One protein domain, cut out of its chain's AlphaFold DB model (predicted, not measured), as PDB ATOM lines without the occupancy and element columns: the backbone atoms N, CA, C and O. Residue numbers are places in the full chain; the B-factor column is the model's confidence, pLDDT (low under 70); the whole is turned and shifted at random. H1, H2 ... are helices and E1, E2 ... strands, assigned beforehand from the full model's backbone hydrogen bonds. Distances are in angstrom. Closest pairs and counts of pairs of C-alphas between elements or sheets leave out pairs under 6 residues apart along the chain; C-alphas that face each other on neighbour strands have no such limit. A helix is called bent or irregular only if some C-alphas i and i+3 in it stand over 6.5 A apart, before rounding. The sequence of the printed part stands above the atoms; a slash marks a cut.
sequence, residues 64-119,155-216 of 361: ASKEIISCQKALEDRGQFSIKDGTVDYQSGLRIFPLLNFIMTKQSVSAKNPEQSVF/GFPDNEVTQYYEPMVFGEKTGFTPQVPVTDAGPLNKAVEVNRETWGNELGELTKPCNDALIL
ATOM      1  N   ALA A  64     276.061 136.569 181.720       66.06
ATOM      2  CA  ALA A  64     276.178 136.658 180.272       66.06
ATOM      3  C   ALA A  64     277.631 136.958 179.874       66.06
ATOM      4  O   ALA A  64     278.324 137.731 180.544       66.06
ATOM      5  N   SER A  65     278.105 136.328 178.796       79.31
ATOM      6  CA  SER A  65     279.451 136.589 178.291       79.31
ATOM      7  C   SER A  65     279.565 138.035 177.790       79.31
ATOM      8  O   SER A  65     278.560 138.696 177.512       79.31
ATOM      9  N   LYS A  66     280.794 138.551 177.671       82.00
ATOM     10  CA  LYS A  66     281.012 139.921 177.174       82.00
ATOM     11  C   LYS A  66     280.445 140.096 175.766       82.00
ATOM     12  O   LYS A  66     279.898 141.149 175.461       82.00
ATOM     13  N   GLU A  67     280.526 139.051 174.952       81.81
ATOM     14  CA  GLU A  67     280.005 138.990 173.590       81.81
ATOM     15  C   GLU A  67     278.475 139.122 173.574       81.81
ATOM     16  O   GLU A  67     277.943 139.939 172.824       81.81
ATOM     17  N   ILE A  68     277.772 138.411 174.468       84.56
ATOM     18  CA  ILE A  68     276.309 138.507 174.613       84.56
ATOM     19  C   ILE A  68     275.895 139.923 175.018       84.56
ATOM     20  O   ILE A  68     274.980 140.490 174.428       84.56
ATOM     21  N   ILE A  69     276.589 140.530 175.986       86.81
ATOM     22  CA  ILE A  69     276.288 141.894 176.452       86.81
ATOM     23  C   ILE A  69     276.529 142.921 175.336       86.81
ATOM     24  O   ILE A  69     275.731 143.839 175.143       86.81
ATOM     25  N   SER A  70     277.622 142.779 174.583       87.06
ATOM     26  CA  SER A  70     277.923 143.663 173.455       87.06
ATOM     27  C   SER A  70     276.910 143.520 172.324       87.06
ATOM     28  O   SER A  70     276.495 144.537 171.771       87.06
ATOM     29  N   CYS A  71     276.476 142.299 172.003       88.31
ATOM     30  CA  CYS A  71     275.399 142.104 171.041       88.31
ATOM     31  C   CYS A  71     274.085 142.701 171.545       88.31
ATOM     32  O   CYS A  71     273.441 143.446 170.816       88.31
ATOM     33  N   GLN A  72     273.712 142.446 172.798       87.81
ATOM     34  CA  GLN A  72     272.486 142.982 173.381       87.81
ATOM     35  C   GLN A  72     272.419 144.503 173.224       87.81
ATOM     36  O   GLN A  72     271.429 145.030 172.725       87.81
ATOM     37  N   LYS A  73     273.506 145.195 173.574       88.06
ATOM     38  CA  LYS A  73     273.599 146.644 173.405       88.06
ATOM     39  C   LYS A  73     273.479 147.067 171.939       88.06
ATOM     40  O   LYS A  73     272.776 148.023 171.646       88.06
ATOM     41  N   ALA A  74     274.130 146.352 171.021       87.31
ATOM     42  CA  ALA A  74     274.007 146.630 169.594       87.31
ATOM     43  C   ALA A  74     272.559 146.469 169.104       87.31
ATOM     44  O   ALA A  74     272.086 147.298 168.332       87.31
ATOM     45  N   LEU A  75     271.835 145.446 169.571       86.94
ATOM     46  CA  LEU A  75     270.418 145.276 169.264       86.94
ATOM     47  C   LEU A  75     269.590 146.432 169.842       86.94
ATOM     48  O   LEU A  75     268.821 147.020 169.091       86.94
ATOM     49  N   GLU A  76     269.762 146.786 171.122       86.94
ATOM     50  CA  GLU A  76     269.061 147.914 171.768       86.94
ATOM     51  C   GLU A  76     269.306 149.240 171.031       86.94
ATOM     52  O   GLU A  76     268.375 149.999 170.790       86.94
ATOM     53  N   ASP A  77     270.542 149.497 170.596       84.56
ATOM     54  CA  ASP A  77     270.902 150.719 169.872       84.56
ATOM     55  C   ASP A  77     270.282 150.781 168.462       84.56
ATOM     56  O   ASP A  77     270.262 151.857 167.858       84.56
ATOM     57  N   ARG A  78     269.871 149.643 167.882       81.62
ATOM     58  CA  ARG A  78     269.256 149.552 166.542       81.62
ATOM     59  C   ARG A  78     267.736 149.426 166.602       81.62
ATOM     60  O   ARG A  78     267.036 149.931 165.729       81.62
ATOM     61  N   GLY A  79     267.207 148.713 167.581       75.62
ATOM     62  CA  GLY A  79     265.779 148.480 167.691       75.62
ATOM     63  C   GLY A  79     265.080 149.568 168.494       75.62
ATOM     64  O   GLY A  79     265.681 150.293 169.276       75.62
ATOM     65  N   GLN A  80     263.760 149.628 168.373       76.44
ATOM     66  CA  GLN A  80     262.924 150.383 169.305       76.44
ATOM     67  C   GLN A  80     262.639 149.540 170.556       76.44
ATOM     68  O   GLN A  80     261.489 149.317 170.937       76.44
ATOM     69  N   PHE A  81     263.694 149.011 171.183       84.31
ATOM     70  CA  PHE A  81     263.572 148.282 172.439       84.31
ATOM     71  C   PHE A  81     264.746 148.535 173.391       84.31
ATOM     72  O   PHE A  81     265.859 148.817 172.968       84.31
ATOM     73  N   SER A  82     264.486 148.408 174.691       84.62
ATOM     74  CA  SER A  82     265.460 148.565 175.772       84.62
ATOM     75  C   SER A  82     265.194 147.515 176.842       84.62
ATOM     76  O   SER A  82     264.109 147.475 177.428       84.62
ATOM     77  N   ILE A  83     266.189 146.673 177.133       84.25
ATOM     78  CA  ILE A  83     266.086 145.683 178.219       84.25
ATOM     79  C   ILE A  83     266.141 146.366 179.570       84.25
ATOM     80  O   ILE A  83     265.418 145.979 180.486       84.25
ATOM     81  N   LYS A  84     266.965 147.411 179.684       84.75
ATOM     82  CA  LYS A  84     267.083 148.198 180.907       84.75
ATOM     83  C   LYS A  84     265.758 148.859 181.281       84.75
ATOM     84  O   LYS A  84     265.401 148.868 182.456       84.75
ATOM     85  N   ASP A  85     265.051 149.409 180.298       82.31
ATOM     86  CA  ASP A  85     263.828 150.178 180.542       82.31
ATOM     87  C   ASP A  85     262.548 149.341 180.406       82.31
ATOM     88  O   ASP A  85     261.471 149.841 180.741       82.31
ATOM     89  N   GLY A  86     262.656 148.088 179.939       80.12
ATOM     90  CA  GLY A  86     261.519 147.197 179.683       80.12
ATOM     91  C   GLY A  86     260.605 147.697 178.561       80.12
ATOM     92  O   GLY A  86     259.410 147.419 178.550       80.12
ATOM     93  N   THR A  87     261.137 148.506 177.648       80.81
ATOM     94  CA  THR A  87     260.348 149.112 176.572       80.81
ATOM     95  C   THR A  87     260.564 148.314 175.300       80.81
ATOM     96  O   THR A  87     261.708 148.077 174.926       80.81
ATOM     97  N   VAL A  88     259.488 147.929 174.622       79.69
ATOM     98  CA  VAL A  88     259.536 147.348 173.276       79.69
ATOM     99  C   VAL A  88     258.417 147.964 172.450       79.69
ATOM    100  O   VAL A  88     257.263 147.959 172.886       79.69
ATOM    101  N   ASP A  89     258.743 148.480 171.271       75.38
ATOM    102  CA  ASP A  89     257.736 148.871 170.293       75.38
ATOM    103  C   ASP A  89     257.345 147.665 169.431       75.38
ATOM    104  O   ASP A  89     258.014 147.295 168.464       75.38
ATOM    105  N   TYR A  90     256.261 147.007 169.841       70.81
ATOM    106  CA  TYR A  90     255.673 145.914 169.077       70.81
ATOM    107  C   TYR A  90     254.774 146.409 167.943       70.81
ATOM    108  O   TYR A  90     254.486 145.588 167.080       70.81
ATOM    109  N   GLN A  91     254.356 147.683 167.928       63.66
ATOM    110  CA  GLN A  91     253.408 148.269 166.968       63.66
ATOM    111  C   GLN A  91     254.093 148.916 165.759       63.66
ATOM    112  O   GLN A  91     253.477 149.099 164.716       63.66
ATOM    113  N   SER A  92     255.374 149.245 165.848       61.97
ATOM    114  CA  SER A  92     256.143 149.755 164.708       61.97
ATOM    115  C   SER A  92     256.636 148.663 163.750       61.97
ATOM    116  O   SER A  92     257.365 148.957 162.803       61.97
ATOM    117  N   GLY A  93     256.278 147.392 163.976       59.94
ATOM    118  CA  GLY A  93     256.769 146.258 163.182       59.94
ATOM    119  C   GLY A  93     258.147 145.737 163.603       59.94
ATOM    120  O   GLY A  93     258.656 144.788 163.008       59.94
ATOM    121  N   LEU A  94     258.784 146.312 164.631       69.62
ATOM    122  CA  LEU A  94     260.213 146.095 164.913       69.62
ATOM    123  C   LEU A  94     260.510 144.954 165.891       69.62
ATOM    124  O   LEU A  94     261.412 145.036 166.729       69.62
ATOM    125  N   ARG A  95     259.797 143.835 165.750       75.12
ATOM    126  CA  ARG A  95     259.889 142.684 166.669       75.12
ATOM    127  C   ARG A  95     261.158 141.861 166.511       75.12
ATOM    128  O   ARG A  95     261.514 141.105 167.414       75.12
ATOM    129  N   ILE A  96     261.853 142.020 165.386       78.56
ATOM    130  CA  ILE A  96     263.036 141.225 165.084       78.56
ATOM    131  C   ILE A  96     264.147 141.427 166.119       78.56
ATOM    132  O   ILE A  96     264.738 140.451 166.558       78.56
ATOM    133  N   PHE A  97     264.405 142.647 166.594       84.56
ATOM    134  CA  PHE A  97     265.500 142.856 167.544       84.56
ATOM    135  C   PHE A  97     265.220 142.314 168.960       84.56
ATOM    136  O   PHE A  97     266.077 141.589 169.476       84.56
ATOM    137  N   PRO A  98     264.044 142.560 169.578       81.38
ATOM    138  CA  PRO A  98     263.647 141.874 170.811       81.38
ATOM    139  C   PRO A  98     263.701 140.346 170.686       81.38
ATOM    140  O   PRO A  98     264.155 139.663 171.603       81.38
ATOM    141  N   LEU A  99     263.286 139.807 169.535       80.75
ATOM    142  CA  LEU A  99     263.333 138.379 169.229       80.75
ATOM    143  C   LEU A  99     264.771 137.848 169.140       80.75
ATOM    144  O   LEU A  99     265.076 136.813 169.726       80.75
ATOM    145  N   LEU A 100     265.671 138.545 168.445       83.19
ATOM    146  CA  LEU A 100     267.085 138.166 168.374       83.19
ATOM    147  C   LEU A 100     267.737 138.210 169.760       83.19
ATOM    148  O   LEU A 100     268.483 137.295 170.117       83.19
ATOM    149  N   ASN A 101     267.396 139.209 170.580       83.38
ATOM    150  CA  ASN A 101     267.823 139.246 171.974       83.38
ATOM    151  C   ASN A 101     267.312 138.023 172.753       83.38
ATOM    152  O   ASN A 101     268.070 137.394 173.493       83.38
ATOM    153  N   PHE A 102     266.041 137.668 172.578       80.69
ATOM    154  CA  PHE A 102     265.445 136.510 173.231       80.69
ATOM    155  C   PHE A 102     266.124 135.198 172.817       80.69
ATOM    156  O   PHE A 102     266.468 134.383 173.672       80.69
ATOM    157  N   ILE A 103     266.391 135.004 171.524       78.38
ATOM    158  CA  ILE A 103     267.090 133.818 171.008       78.38
ATOM    159  C   ILE A 103     268.466 133.670 171.666       78.38
ATOM    160  O   ILE A 103     268.826 132.559 172.066       78.38
ATOM    161  N   MET A 104     269.191 134.779 171.820       80.50
ATOM    162  CA  MET A 104     270.523 134.820 172.422       80.50
ATOM    163  C   MET A 104     270.513 134.559 173.931       80.50
ATOM    164  O   MET A 104     271.330 133.796 174.438       80.50
ATOM    165  N   THR A 105     269.617 135.217 174.663       79.19
ATOM    166  CA  THR A 105     269.659 135.271 176.136       79.19
ATOM    167  C   THR A 105     268.716 134.279 176.809       79.19
ATOM    168  O   THR A 105     268.835 134.033 178.009       79.19
ATOM    169  N   LYS A 106     267.760 133.727 176.052       77.94
ATOM    170  CA  LYS A 106     266.587 132.989 176.551       77.94
ATOM    171  C   LYS A 106     265.735 133.805 177.532       77.94
ATOM    172  O   LYS A 106     264.994 133.229 178.330       77.94
ATOM    173  N   GLN A 107     265.845 135.134 177.488       77.69
ATOM    174  CA  GLN A 107     265.126 136.065 178.353       77.69
ATOM    175  C   GLN A 107     264.347 137.070 177.514       77.69
ATOM    176  O   GLN A 107     264.912 137.782 176.682       77.69
ATOM    177  N   SER A 108     263.031 137.101 177.717       74.50
ATOM    178  CA  SER A 108     262.169 138.062 177.038       74.50
ATOM    179  C   SER A 108     262.371 139.441 177.661       74.50
ATOM    180  O   SER A 108     262.602 139.571 178.868       74.50
ATOM    181  N   VAL A 109     262.269 140.487 176.845       78.69
ATOM    182  CA  VAL A 109     262.207 141.854 177.367       78.69
ATOM    183  C   VAL A 109     260.889 141.983 178.118       78.69
ATOM    184  O   VAL A 109     259.833 141.729 177.547       78.69
ATOM    185  N   SER A 110     260.942 142.317 179.406       77.88
ATOM    186  CA  SER A 110     259.722 142.431 180.207       77.88
ATOM    187  C   SER A 110     258.837 143.540 179.655       77.88
ATOM    188  O   SER A 110     259.316 144.650 179.448       77.88
ATOM    189  N   ALA A 111     257.554 143.247 179.449       74.44
ATOM    190  CA  ALA A 111     256.572 144.257 179.094       74.44
ATOM    191  C   ALA A 111     256.402 145.247 180.252       74.44
ATOM    192  O   ALA A 111     256.134 144.849 181.389       74.44
ATOM    193  N   LYS A 112     256.530 146.538 179.957       80.81
ATOM    194  CA  LYS A 112     256.251 147.610 180.914       80.81
ATOM    195  C   LYS A 112     254.777 147.998 180.911       80.81
ATOM    196  O   LYS A 112     254.248 148.361 181.959       80.81
ATOM    197  N   ASN A 113     254.131 147.884 179.751       78.69
ATOM    198  CA  ASN A 113     252.719 148.198 179.575       78.69
ATOM    199  C   ASN A 113     251.913 146.940 179.192       78.69
ATOM    200  O   ASN A 113     252.459 146.037 178.545       78.69
ATOM    201  N   PRO A 114     250.624 146.848 179.571       74.19
ATOM    202  CA  PRO A 114     249.780 145.695 179.259       74.19
ATOM    203  C   PRO A 114     249.707 145.360 177.764       74.19
ATOM    204  O   PRO A 114     249.719 144.182 177.414       74.19
ATOM    205  N   GLU A 115     249.698 146.367 176.889       71.12
ATOM    206  CA  GLU A 115     249.563 146.209 175.436       71.12
ATOM    207  C   GLU A 115     250.779 145.469 174.856       71.12
ATOM    208  O   GLU A 115     250.639 144.557 174.046       71.12
ATOM    209  N   GLN A 116     251.984 145.755 175.362       74.25
ATOM    210  CA  GLN A 116     253.219 145.060 174.971       74.25
ATOM    211  C   GLN A 116     253.179 143.573 175.341       74.25
ATOM    212  O   GLN A 116     253.607 142.720 174.563       74.25
ATOM    213  N   SER A 117     252.634 143.246 176.518       73.06
ATOM    214  CA  SER A 117     252.501 141.853 176.954       73.06
ATOM    215  C   SER A 117     251.566 141.057 176.048       73.06
ATOM    216  O   SER A 117     251.697 139.834 175.996       73.06
ATOM    217  N   VAL A 118     250.621 141.714 175.374       68.69
ATOM    218  CA  VAL A 118     249.709 141.049 174.447       68.69
ATOM    219  C   VAL A 118     250.473 140.562 173.217       68.69
ATOM    220  O   VAL A 118     250.462 139.366 172.946       68.69
ATOM    221  N   PHE A 119     251.237 141.437 172.559       69.69
ATOM    222  CA  PHE A 119     252.015 141.073 171.366       69.69
ATOM    223  C   PHE A 119     253.091 140.012 171.630       69.69
ATOM    224  O   PHE A 119     253.381 139.203 170.751       69.69
ATOM    225  N   GLY A 155     236.603 138.315 159.622       48.09
ATOM    226  CA  GLY A 155     236.128 138.343 161.006       48.09
ATOM    227  C   GLY A 155     237.239 138.608 162.021       48.09
ATOM    228  O   GLY A 155     237.151 138.107 163.137       48.09
ATOM    229  N   PHE A 156     238.289 139.364 161.649       49.59
ATOM    230  CA  PHE A 156     239.264 139.878 162.619       49.59
ATOM    231  C   PHE A 156     238.467 140.497 163.778       49.59
ATOM    232  O   PHE A 156     237.711 141.439 163.519       49.59
ATOM    233  N   PRO A 157     238.541 139.963 165.016       51.75
ATOM    234  CA  PRO A 157     237.840 140.590 166.127       51.75
ATOM    235  C   PRO A 157     238.313 142.031 166.204       51.75
ATOM    236  O   PRO A 157     239.513 142.227 166.277       51.75
ATOM    237  N   ASP A 158     237.425 143.022 166.159       59.66
ATOM    238  CA  ASP A 158     237.837 144.430 166.147       59.66
ATOM    239  C   ASP A 158     238.484 144.801 167.491       59.66
ATOM    240  O   ASP A 158     237.807 145.010 168.501       59.66
ATOM    241  N   ASN A 159     239.816 144.769 167.531       62.78
ATOM    242  CA  ASN A 159     240.624 145.065 168.703       62.78
ATOM    243  C   ASN A 159     242.017 145.567 168.289       62.78
ATOM    244  O   ASN A 159     242.409 145.520 167.128       62.78
ATOM    245  N   GLU A 160     242.788 146.058 169.254       64.69
ATOM    246  CA  GLU A 160     244.087 146.690 168.992       64.69
ATOM    247  C   GLU A 160     245.127 145.739 168.359       64.69
ATOM    248  O   GLU A 160     245.966 146.160 167.566       64.69
ATOM    249  N   VAL A 161     245.066 144.441 168.669       66.19
ATOM    250  CA  VAL A 161     246.009 143.428 168.164       66.19
ATOM    251  C   VAL A 161     245.731 143.122 166.700       66.19
ATOM    252  O   VAL A 161     246.637 143.049 165.872       66.19
ATOM    253  N   THR A 162     244.463 142.931 166.373       65.31
ATOM    254  CA  THR A 162     243.994 142.610 165.027       65.31
ATOM    255  C   THR A 162     244.096 143.805 164.097       65.31
ATOM    256  O   THR A 162     244.589 143.624 162.990       65.31
ATOM    257  N   GLN A 163     243.763 145.018 164.551       67.06
ATOM    258  CA  GLN A 163     243.994 146.259 163.798       67.06
ATOM    259  C   GLN A 163     245.470 146.438 163.425       67.06
ATOM    260  O   GLN A 163     245.784 146.965 162.361       67.06
ATOM    261  N   TYR A 164     246.382 145.972 164.279       67.31
ATOM    262  CA  TYR A 164     247.811 146.004 164.002       67.31
ATOM    263  C   TYR A 164     248.247 144.976 162.939       67.31
ATOM    264  O   TYR A 164     249.008 145.303 162.027       67.31
ATOM    265  N   TYR A 165     247.763 143.733 163.016       64.69
ATOM    266  CA  TYR A 165     248.155 142.671 162.079       64.69
ATOM    267  C   TYR A 165     247.368 142.675 160.759       64.69
ATOM    268  O   TYR A 165     247.861 142.154 159.760       64.69
ATOM    269  N   GLU A 166     246.162 143.240 160.716       65.25
ATOM    270  CA  GLU A 166     245.295 143.260 159.530       65.25
ATOM    271  C   GLU A 166     245.985 143.919 158.315       65.25
ATOM    272  O   GLU A 166     246.045 143.284 157.256       65.25
ATOM    273  N   PRO A 167     246.617 145.104 158.437       61.16
ATOM    274  CA  PRO A 167     247.470 145.669 157.389       61.16
ATOM    275  C   PRO A 167     248.617 144.765 156.942       61.16
ATOM    276  O   PRO A 167     248.973 144.742 155.764       61.16
ATOM    277  N   MET A 168     249.208 144.010 157.873       59.59
ATOM    278  CA  MET A 168     250.301 143.091 157.563       59.59
ATOM    279  C   MET A 168     249.804 141.883 156.774       59.59
ATOM    280  O   MET A 168     250.524 141.393 155.914       59.59
ATOM    281  N   VAL A 169     248.582 141.409 157.017       55.53
ATOM    282  CA  VAL A 169     248.010 140.244 156.324       55.53
ATOM    283  C   VAL A 169     247.415 140.617 154.965       55.53
ATOM    284  O   VAL A 169     247.626 139.895 153.991       55.53
ATOM    285  N   PHE A 170     246.690 141.735 154.872       55.84
ATOM    286  CA  PHE A 170     245.956 142.127 153.658       55.84
ATOM    287  C   PHE A 170     246.681 143.164 152.786       55.84
ATOM    288  O   PHE A 170     246.230 143.456 151.672       55.84
ATOM    289  N   GLY A 171     247.824 143.676 153.249       56.56
ATOM    290  CA  GLY A 171     248.676 144.592 152.499       56.56
ATOM    291  C   GLY A 171     247.974 145.908 152.156       56.56
ATOM    292  O   GLY A 171     247.203 146.456 152.938       56.56
ATOM    293  N   GLU A 172     248.232 146.429 150.953       50.31
ATOM    294  CA  GLU A 172     247.759 147.749 150.497       50.31
ATOM    295  C   GLU A 172     246.233 147.952 150.561       50.31
ATOM    296  O   GLU A 172     245.774 149.093 150.588       50.31
ATOM    297  N   LYS A 173     245.435 146.876 150.624       55.47
ATOM    298  CA  LYS A 173     243.963 146.945 150.639       55.47
ATOM    299  C   LYS A 173     243.367 147.507 151.937       55.47
ATOM    300  O   LYS A 173     242.234 147.977 151.891       55.47
ATOM    301  N   THR A 174     244.091 147.470 153.057       56.28
ATOM    302  CA  THR A 174     243.598 147.888 154.389       56.28
ATOM    303  C   THR A 174     244.426 149.011 155.030       56.28
ATOM    304  O   THR A 174     244.236 149.328 156.197       56.28
ATOM    305  N   GLY A 175     245.300 149.673 154.260       55.94
ATOM    306  CA  GLY A 175     246.205 150.713 154.766       55.94
ATOM    307  C   GLY A 175     247.552 150.119 155.166       55.94
ATOM    308  O   GLY A 175     247.781 149.796 156.323       55.94
ATOM    309  N   PHE A 176     248.431 149.959 154.176       54.50
ATOM    310  CA  PHE A 176     249.714 149.262 154.281       54.50
ATOM    311  C   PHE A 176     250.539 149.652 155.519       54.50
ATOM    312  O   PHE A 176     250.918 150.811 155.689       54.50
ATOM    313  N   THR A 177     250.894 148.646 156.320       58.50
ATOM    314  CA  THR A 177     251.995 148.715 157.288       58.50
ATOM    315  C   THR A 177     253.140 147.858 156.743       58.50
ATOM    316  O   THR A 177     252.868 146.748 156.273       58.50
ATOM    317  N   PRO A 178     254.403 148.330 156.762       54.81
ATOM    318  CA  PRO A 178     255.530 147.548 156.271       54.81
ATOM    319  C   PRO A 178     255.583 146.163 156.926       54.81
ATOM    320  O   PRO A 178     255.689 146.049 158.143       54.81
ATOM    321  N   GLN A 179     255.527 145.100 156.116       54.44
ATOM    322  CA  GLN A 179     255.782 143.738 156.605       54.44
ATOM    323  C   GLN A 179     257.265 143.520 156.934       54.44
ATOM    324  O   GLN A 179     257.602 142.621 157.698       54.44
ATOM    325  N   VAL A 180     258.161 144.297 156.317       61.34
ATOM    326  CA  VAL A 180     259.602 144.202 156.551       61.34
ATOM    327  C   VAL A 180     259.941 145.119 157.729       61.34
ATOM    328  O   VAL A 180     259.714 146.325 157.613       61.34
ATOM    329  N   PRO A 181     260.470 144.593 158.853       70.62
ATOM    330  CA  PRO A 181     260.920 145.438 159.956       70.62
ATOM    331  C   PRO A 181     261.959 146.435 159.435       70.62
ATOM    332  O   PRO A 181     262.742 146.076 158.566       70.62
ATOM    333  N   VAL A 182     262.005 147.665 159.940       74.75
ATOM    334  CA  VAL A 182     263.010 148.677 159.561       74.75
ATOM    335  C   VAL A 182     263.785 149.165 160.788       74.75
ATOM    336  O   VAL A 182     263.378 148.992 161.926       74.75
ATOM    337  N   THR A 183     264.942 149.772 160.609       77.56
ATOM    338  CA  THR A 183     265.700 150.400 161.695       77.56
ATOM    339  C   THR A 183     266.332 151.676 161.194       77.56
ATOM    340  O   THR A 183     266.725 151.764 160.029       77.56
ATOM    341  N   ASP A 184     266.467 152.658 162.076       75.44
ATOM    342  CA  ASP A 184     267.207 153.866 161.758       75.44
ATOM    343  C   ASP A 184     268.714 153.602 161.857       75.44
ATOM    344  O   ASP A 184     269.300 153.393 162.929       75.44
ATOM    345  N   ALA A 185     269.379 153.645 160.706       70.12
ATOM    346  CA  ALA A 185     270.831 153.699 160.652       70.12
ATOM    347  C   ALA A 185     271.291 155.159 160.834       70.12
ATOM    348  O   ALA A 185     270.706 156.084 160.265       70.12
ATOM    349  N   GLY A 186     272.339 155.376 161.644       65.31
ATOM    350  CA  GLY A 186     272.891 156.715 161.908       65.31
ATOM    351  C   GLY A 186     273.480 157.391 160.657       65.31
ATOM    352  O   GLY A 186     273.250 156.968 159.528       65.31
ATOM    353  N   PRO A 187     274.313 158.430 160.809       55.72
ATOM    354  CA  PRO A 187     273.900 159.818 161.070       55.72
ATOM    355  C   PRO A 187     272.888 160.420 160.063       55.72
ATOM    356  O   PRO A 187     272.513 161.581 160.205       55.72
ATOM    357  N   LEU A 188     272.460 159.674 159.040       61.31
ATOM    358  CA  LEU A 188     271.508 160.123 158.020       61.31
ATOM    359  C   LEU A 188     270.037 159.931 158.427       61.31
ATOM    360  O   LEU A 188     269.167 160.394 157.696       61.31
ATOM    361  N   ASN A 189     269.762 159.258 159.557       67.81
ATOM    362  CA  ASN A 189     268.413 158.895 160.025       67.81
ATOM    363  C   ASN A 189     267.561 158.286 158.900       67.81
ATOM    364  O   ASN A 189     266.397 158.632 158.706       67.81
ATOM    365  N   LYS A 190     268.197 157.426 158.100       79.25
ATOM    366  CA  LYS A 190     267.533 156.696 157.026       79.25
ATOM    367  C   LYS A 190     266.941 155.427 157.633       79.25
ATOM    368  O   LYS A 190     267.679 154.650 158.240       79.25
ATOM    369  N   ALA A 191     265.655 155.196 157.384       80.94
ATOM    370  CA  ALA A 191     265.027 153.908 157.636       80.94
ATOM    371  C   ALA A 191     265.621 152.850 156.690       80.94
ATOM    372  O   ALA A 191     265.588 152.993 155.463       80.94
ATOM    373  N   VAL A 192     266.200 151.805 157.269       81.00
ATOM    374  CA  VAL A 192     266.801 150.665 156.576       81.00
ATOM    375  C   VAL A 192     265.960 149.440 156.887       81.00
ATOM    376  O   VAL A 192     265.773 149.103 158.051       81.00
ATOM    377  N   GLU A 193     265.457 148.760 155.862       81.50
ATOM    378  CA  GLU A 193     264.810 147.457 156.023       81.50
ATOM    379  C   GLU A 193     265.742 146.484 156.739       81.50
ATOM    380  O   GLU A 193     266.930 146.440 156.459       81.50
ATOM    381  N   VAL A 194     265.224 145.688 157.662       79.31
ATOM    382  CA  VAL A 194     265.941 144.668 158.421       79.31
ATOM    383  C   VAL A 194     265.603 143.332 157.787       79.31
ATOM    384  O   VAL A 194     264.696 142.608 158.193       79.31
ATOM    385  N   ASN A 195     266.364 143.015 156.755       80.00
ATOM    386  CA  ASN A 195     266.392 141.711 156.127       80.00
ATOM    387  C   ASN A 195     267.827 141.171 156.218       80.00
ATOM    388  O   ASN A 195     268.742 141.818 156.729       80.00
ATOM    389  N   ARG A 196     268.047 139.950 155.744       80.00
ATOM    390  CA  ARG A 196     269.374 139.333 155.814       80.00
ATOM    391  C   ARG A 196     270.452 140.037 155.000       80.00
ATOM    392  O   ARG A 196     271.625 139.953 155.355       80.00
ATOM    393  N   GLU A 197     270.071 140.671 153.901       80.12
ATOM    394  CA  GLU A 197     270.998 141.377 153.025       80.12
ATOM    395  C   GLU A 197     271.447 142.691 153.660       80.12
ATOM    396  O   GLU A 197     272.646 142.937 153.807       80.12
ATOM    397  N   THR A 198     270.499 143.502 154.112       83.31
ATOM    398  CA  THR A 198     270.779 144.768 154.790       83.31
ATOM    399  C   THR A 198     271.447 144.551 156.144       83.31
ATOM    400  O   THR A 198     272.298 145.350 156.529       83.31
ATOM    401  N   TRP A 199     271.166 143.439 156.832       83.38
ATOM    402  CA  TRP A 199     271.851 143.062 158.070       83.38
ATOM    403  C   TRP A 199     273.361 142.906 157.887       83.38
ATOM    404  O   TRP A 199     274.134 143.418 158.690       83.38
ATOM    405  N   GLY A 200     273.788 142.211 156.828       79.69
ATOM    406  CA  GLY A 200     275.208 142.014 156.531       79.69
ATOM    407  C   GLY A 200     275.882 143.247 155.927       79.69
ATOM    408  O   GLY A 200     277.071 143.457 156.154       79.69
ATOM    409  N   ASN A 201     275.131 144.063 155.183       81.56
ATOM    410  CA  ASN A 201     275.684 145.164 154.393       81.56
ATOM    411  C   ASN A 201     275.524 146.534 155.073       81.56
ATOM    412  O   ASN A 201     276.513 147.190 155.380       81.56
ATOM    413  N   GLU A 202     274.284 146.976 155.291       83.69
ATOM    414  CA  GLU A 202     273.969 148.316 155.813       83.69
ATOM    415  C   GLU A 202     274.094 148.385 157.342       83.69
ATOM    416  O   GLU A 202     274.475 149.419 157.888       83.69
ATOM    417  N   LEU A 203     273.816 147.279 158.038       82.31
ATOM    418  CA  LEU A 203     273.868 147.193 159.501       82.31
ATOM    419  C   LEU A 203     275.108 146.454 160.017       82.31
ATOM    420  O   LEU A 203     275.358 146.490 161.218       82.31
ATOM    421  N   GLY A 204     275.901 145.829 159.141       82.69
ATOM    422  CA  GLY A 204     276.900 144.822 159.517       82.69
ATOM    423  C   GLY A 204     277.955 145.294 160.519       82.69
ATOM    424  O   GLY A 204     278.267 144.568 161.459       82.69
ATOM    425  N   GLU A 205     278.475 146.517 160.376       82.38
ATOM    426  CA  GLU A 205     279.417 147.091 161.355       82.38
ATOM    427  C   GLU A 205     278.735 147.413 162.694       82.38
ATOM    428  O   GLU A 205     279.317 147.211 163.759       82.38
ATOM    429  N   LEU A 206     277.479 147.867 162.655       79.06
ATOM    430  CA  LEU A 206     276.700 148.226 163.843       79.06
ATOM    431  C   LEU A 206     276.222 146.990 164.615       79.06
ATOM    432  O   LEU A 206     276.071 147.048 165.831       79.06
ATOM    433  N   THR A 207     276.013 145.869 163.923       81.06
ATOM    434  CA  THR A 207     275.553 144.593 164.490       81.06
ATOM    435  C   THR A 207     276.663 143.549 164.565       81.06
ATOM    436  O   THR A 207     276.406 142.393 164.896       81.06
ATOM    437  N   LYS A 208     277.921 143.937 164.326       83.94
ATOM    438  CA  LYS A 208     279.077 143.032 164.332       83.94
ATOM    439  C   LYS A 208     279.177 142.161 165.590       83.94
ATOM    440  O   LYS A 208     279.330 140.953 165.423       83.94
ATOM    441  N   PRO A 209     279.000 142.690 166.821       84.88
ATOM    442  CA  PRO A 209     279.020 141.849 168.020       84.88
ATOM    443  C   PRO A 209     277.939 140.759 168.015       84.88
ATOM    444  O   PRO A 209     278.106 139.718 168.641       84.88
ATOM    445  N   CYS A 210     276.834 140.987 167.304       83.12
ATOM    446  CA  CYS A 210     275.759 140.020 167.155       83.12
ATOM    447  C   CYS A 210     276.022 138.960 166.103       83.12
ATOM    448  O   CYS A 210     275.560 137.846 166.289       83.12
ATOM    449  N   ASN A 211     276.761 139.254 165.037       74.50
ATOM    450  CA  ASN A 211     277.099 138.234 164.039       74.50
ATOM    451  C   ASN A 211     277.922 137.092 164.645       74.50
ATOM    452  O   ASN A 211     277.758 135.941 164.255       74.50
ATOM    453  N   ASP A 212     278.755 137.413 165.636       67.12
ATOM    454  CA  ASP A 212     279.588 136.435 166.334       67.12
ATOM    455  C   ASP A 212     278.812 135.685 167.435       67.12
ATOM    456  O   ASP A 212     279.104 134.526 167.727       67.12
ATOM    457  N   ALA A 213     277.819 136.340 168.050       74.94
ATOM    458  CA  ALA A 213     277.030 135.786 169.153       74.94
ATOM    459  C   ALA A 213     275.769 135.028 168.695       74.94
ATOM    460  O   ALA A 213     275.340 134.079 169.355       74.94
ATOM    461  N   LEU A 214     275.163 135.435 167.577       74.50
ATOM    462  CA  LEU A 214     273.962 134.838 167.001       74.50
ATOM    463  C   LEU A 214     274.354 133.883 165.875       74.50
ATOM    464  O   LEU A 214     274.674 134.300 164.762       74.50
ATOM    465  N   ILE A 215     274.250 132.582 166.136       71.31
ATOM    466  CA  ILE A 215     274.437 131.557 165.106       71.31
ATOM    467  C   ILE A 215     273.135 131.422 164.331       71.31
ATOM    468  O   ILE A 215     272.302 130.551 164.579       71.31
ATOM    469  N   LEU A 216     272.944 132.351 163.408       72.50
ATOM    470  CA  LEU A 216     271.814 132.336 162.512       72.50
ATOM    471  C   LEU A 216     272.113 131.488 161.259       72.50
ATOM    472  O   LEU A 216     273.254 131.468 160.794       72.50
TER     473      LEU A 216
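Overview. This is residues 64 to 119 and 155 to 216 of the 361 residues of an uncharacterized protein of Paenibacillus tyrfis (UniProt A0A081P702). Look for an elongated model with two unequal ends: at the larger end H1 and H2 form a helical hairpin with H6 packed on H1, and H4 makes the other end, with only H3 near it among the helices. A small hairpin of two strands, E1 and E2, comes near the last residue of H1, and H5 follows E2. The printed part has 118 residues, with six named helices and two named strands in the order H1, H2, H3, H4, E1, E2, H5, H6; the two-strand sheet, order E1 - E2, is antiparallel and the class is mostly helix. The whole is compact by its radius of gyration of the C-alphas, 15.2 A, and spans 47 by 29 by 26 A.

Arrangement. Start with H1, residues 66 to 78, and H2, residues 96 to 105: this helical hairpin touches, closest at the C-alphas of Leu 75 and Phe 97, 5.7 A apart, at a shallow tilt of 13 degrees, opposite ways. In the link between them, residues 81 to 82 pair with residues 87 to 88, antiparallel. H3, residues 114 to 119, and H4, residues 160 to 174, are close but not clearly touching; their closest C-alphas, of Phe 119 and Val 161, are 7.2 A apart. H4 is irregular: C-alphas 169 and 172 are 9.5 A apart. Next come E1, residues 182 to 185, and E2, residues 190 to 193, an antiparallel hairpin; find N 183 and O 192 at 2.8 A, and N 185 and O 190 at 3.2 A. The closest C-alphas of H1 and E1, of Arg 78 and Thr 183, are 6.1 A apart. H5, residues 196 to 201, touches no helix. H6, residues 208 to 213, touches H1, closest at the C-alphas of Cys 71 and Cys 210, 4.4 A apart, at a steep tilt of 49 degrees, opposite ways. In H1, H2 and H5 every O i to N i+4 pair is within hydrogen-bond range; in H3 1 of 2 are, in H4 6 of 11 and in H6 1 of 2.

Along the chain. Find C-alpha 66 at (281.012, 139.921, 177.174); from there H1 runs 18.5 A to C-alpha 78. H2 is 14.2 A long, H3 9.4 A, and H4 14.7 A, beginning at C-alpha 160, (244.087, 146.690, 168.992). E1 measures 9.4 A, E2 9.7 A, H5 8.7 A and H6 8.9 A, ending at C-alpha 213, (277.030, 135.786, 169.153).

Size, cuts and confidence. The two C-alphas farthest apart, of Lys 66 and Gly 155, are 47.7 A apart. Residues 120 to 154 are not printed, and C-alphas 119 and 155 are 19.2 A apart across this cut. The link from H1 to H2, 17 residues, is long. The mean pLDDT of the printed part is 73.7; 38 residues are under 70, among them residues 155 to 180.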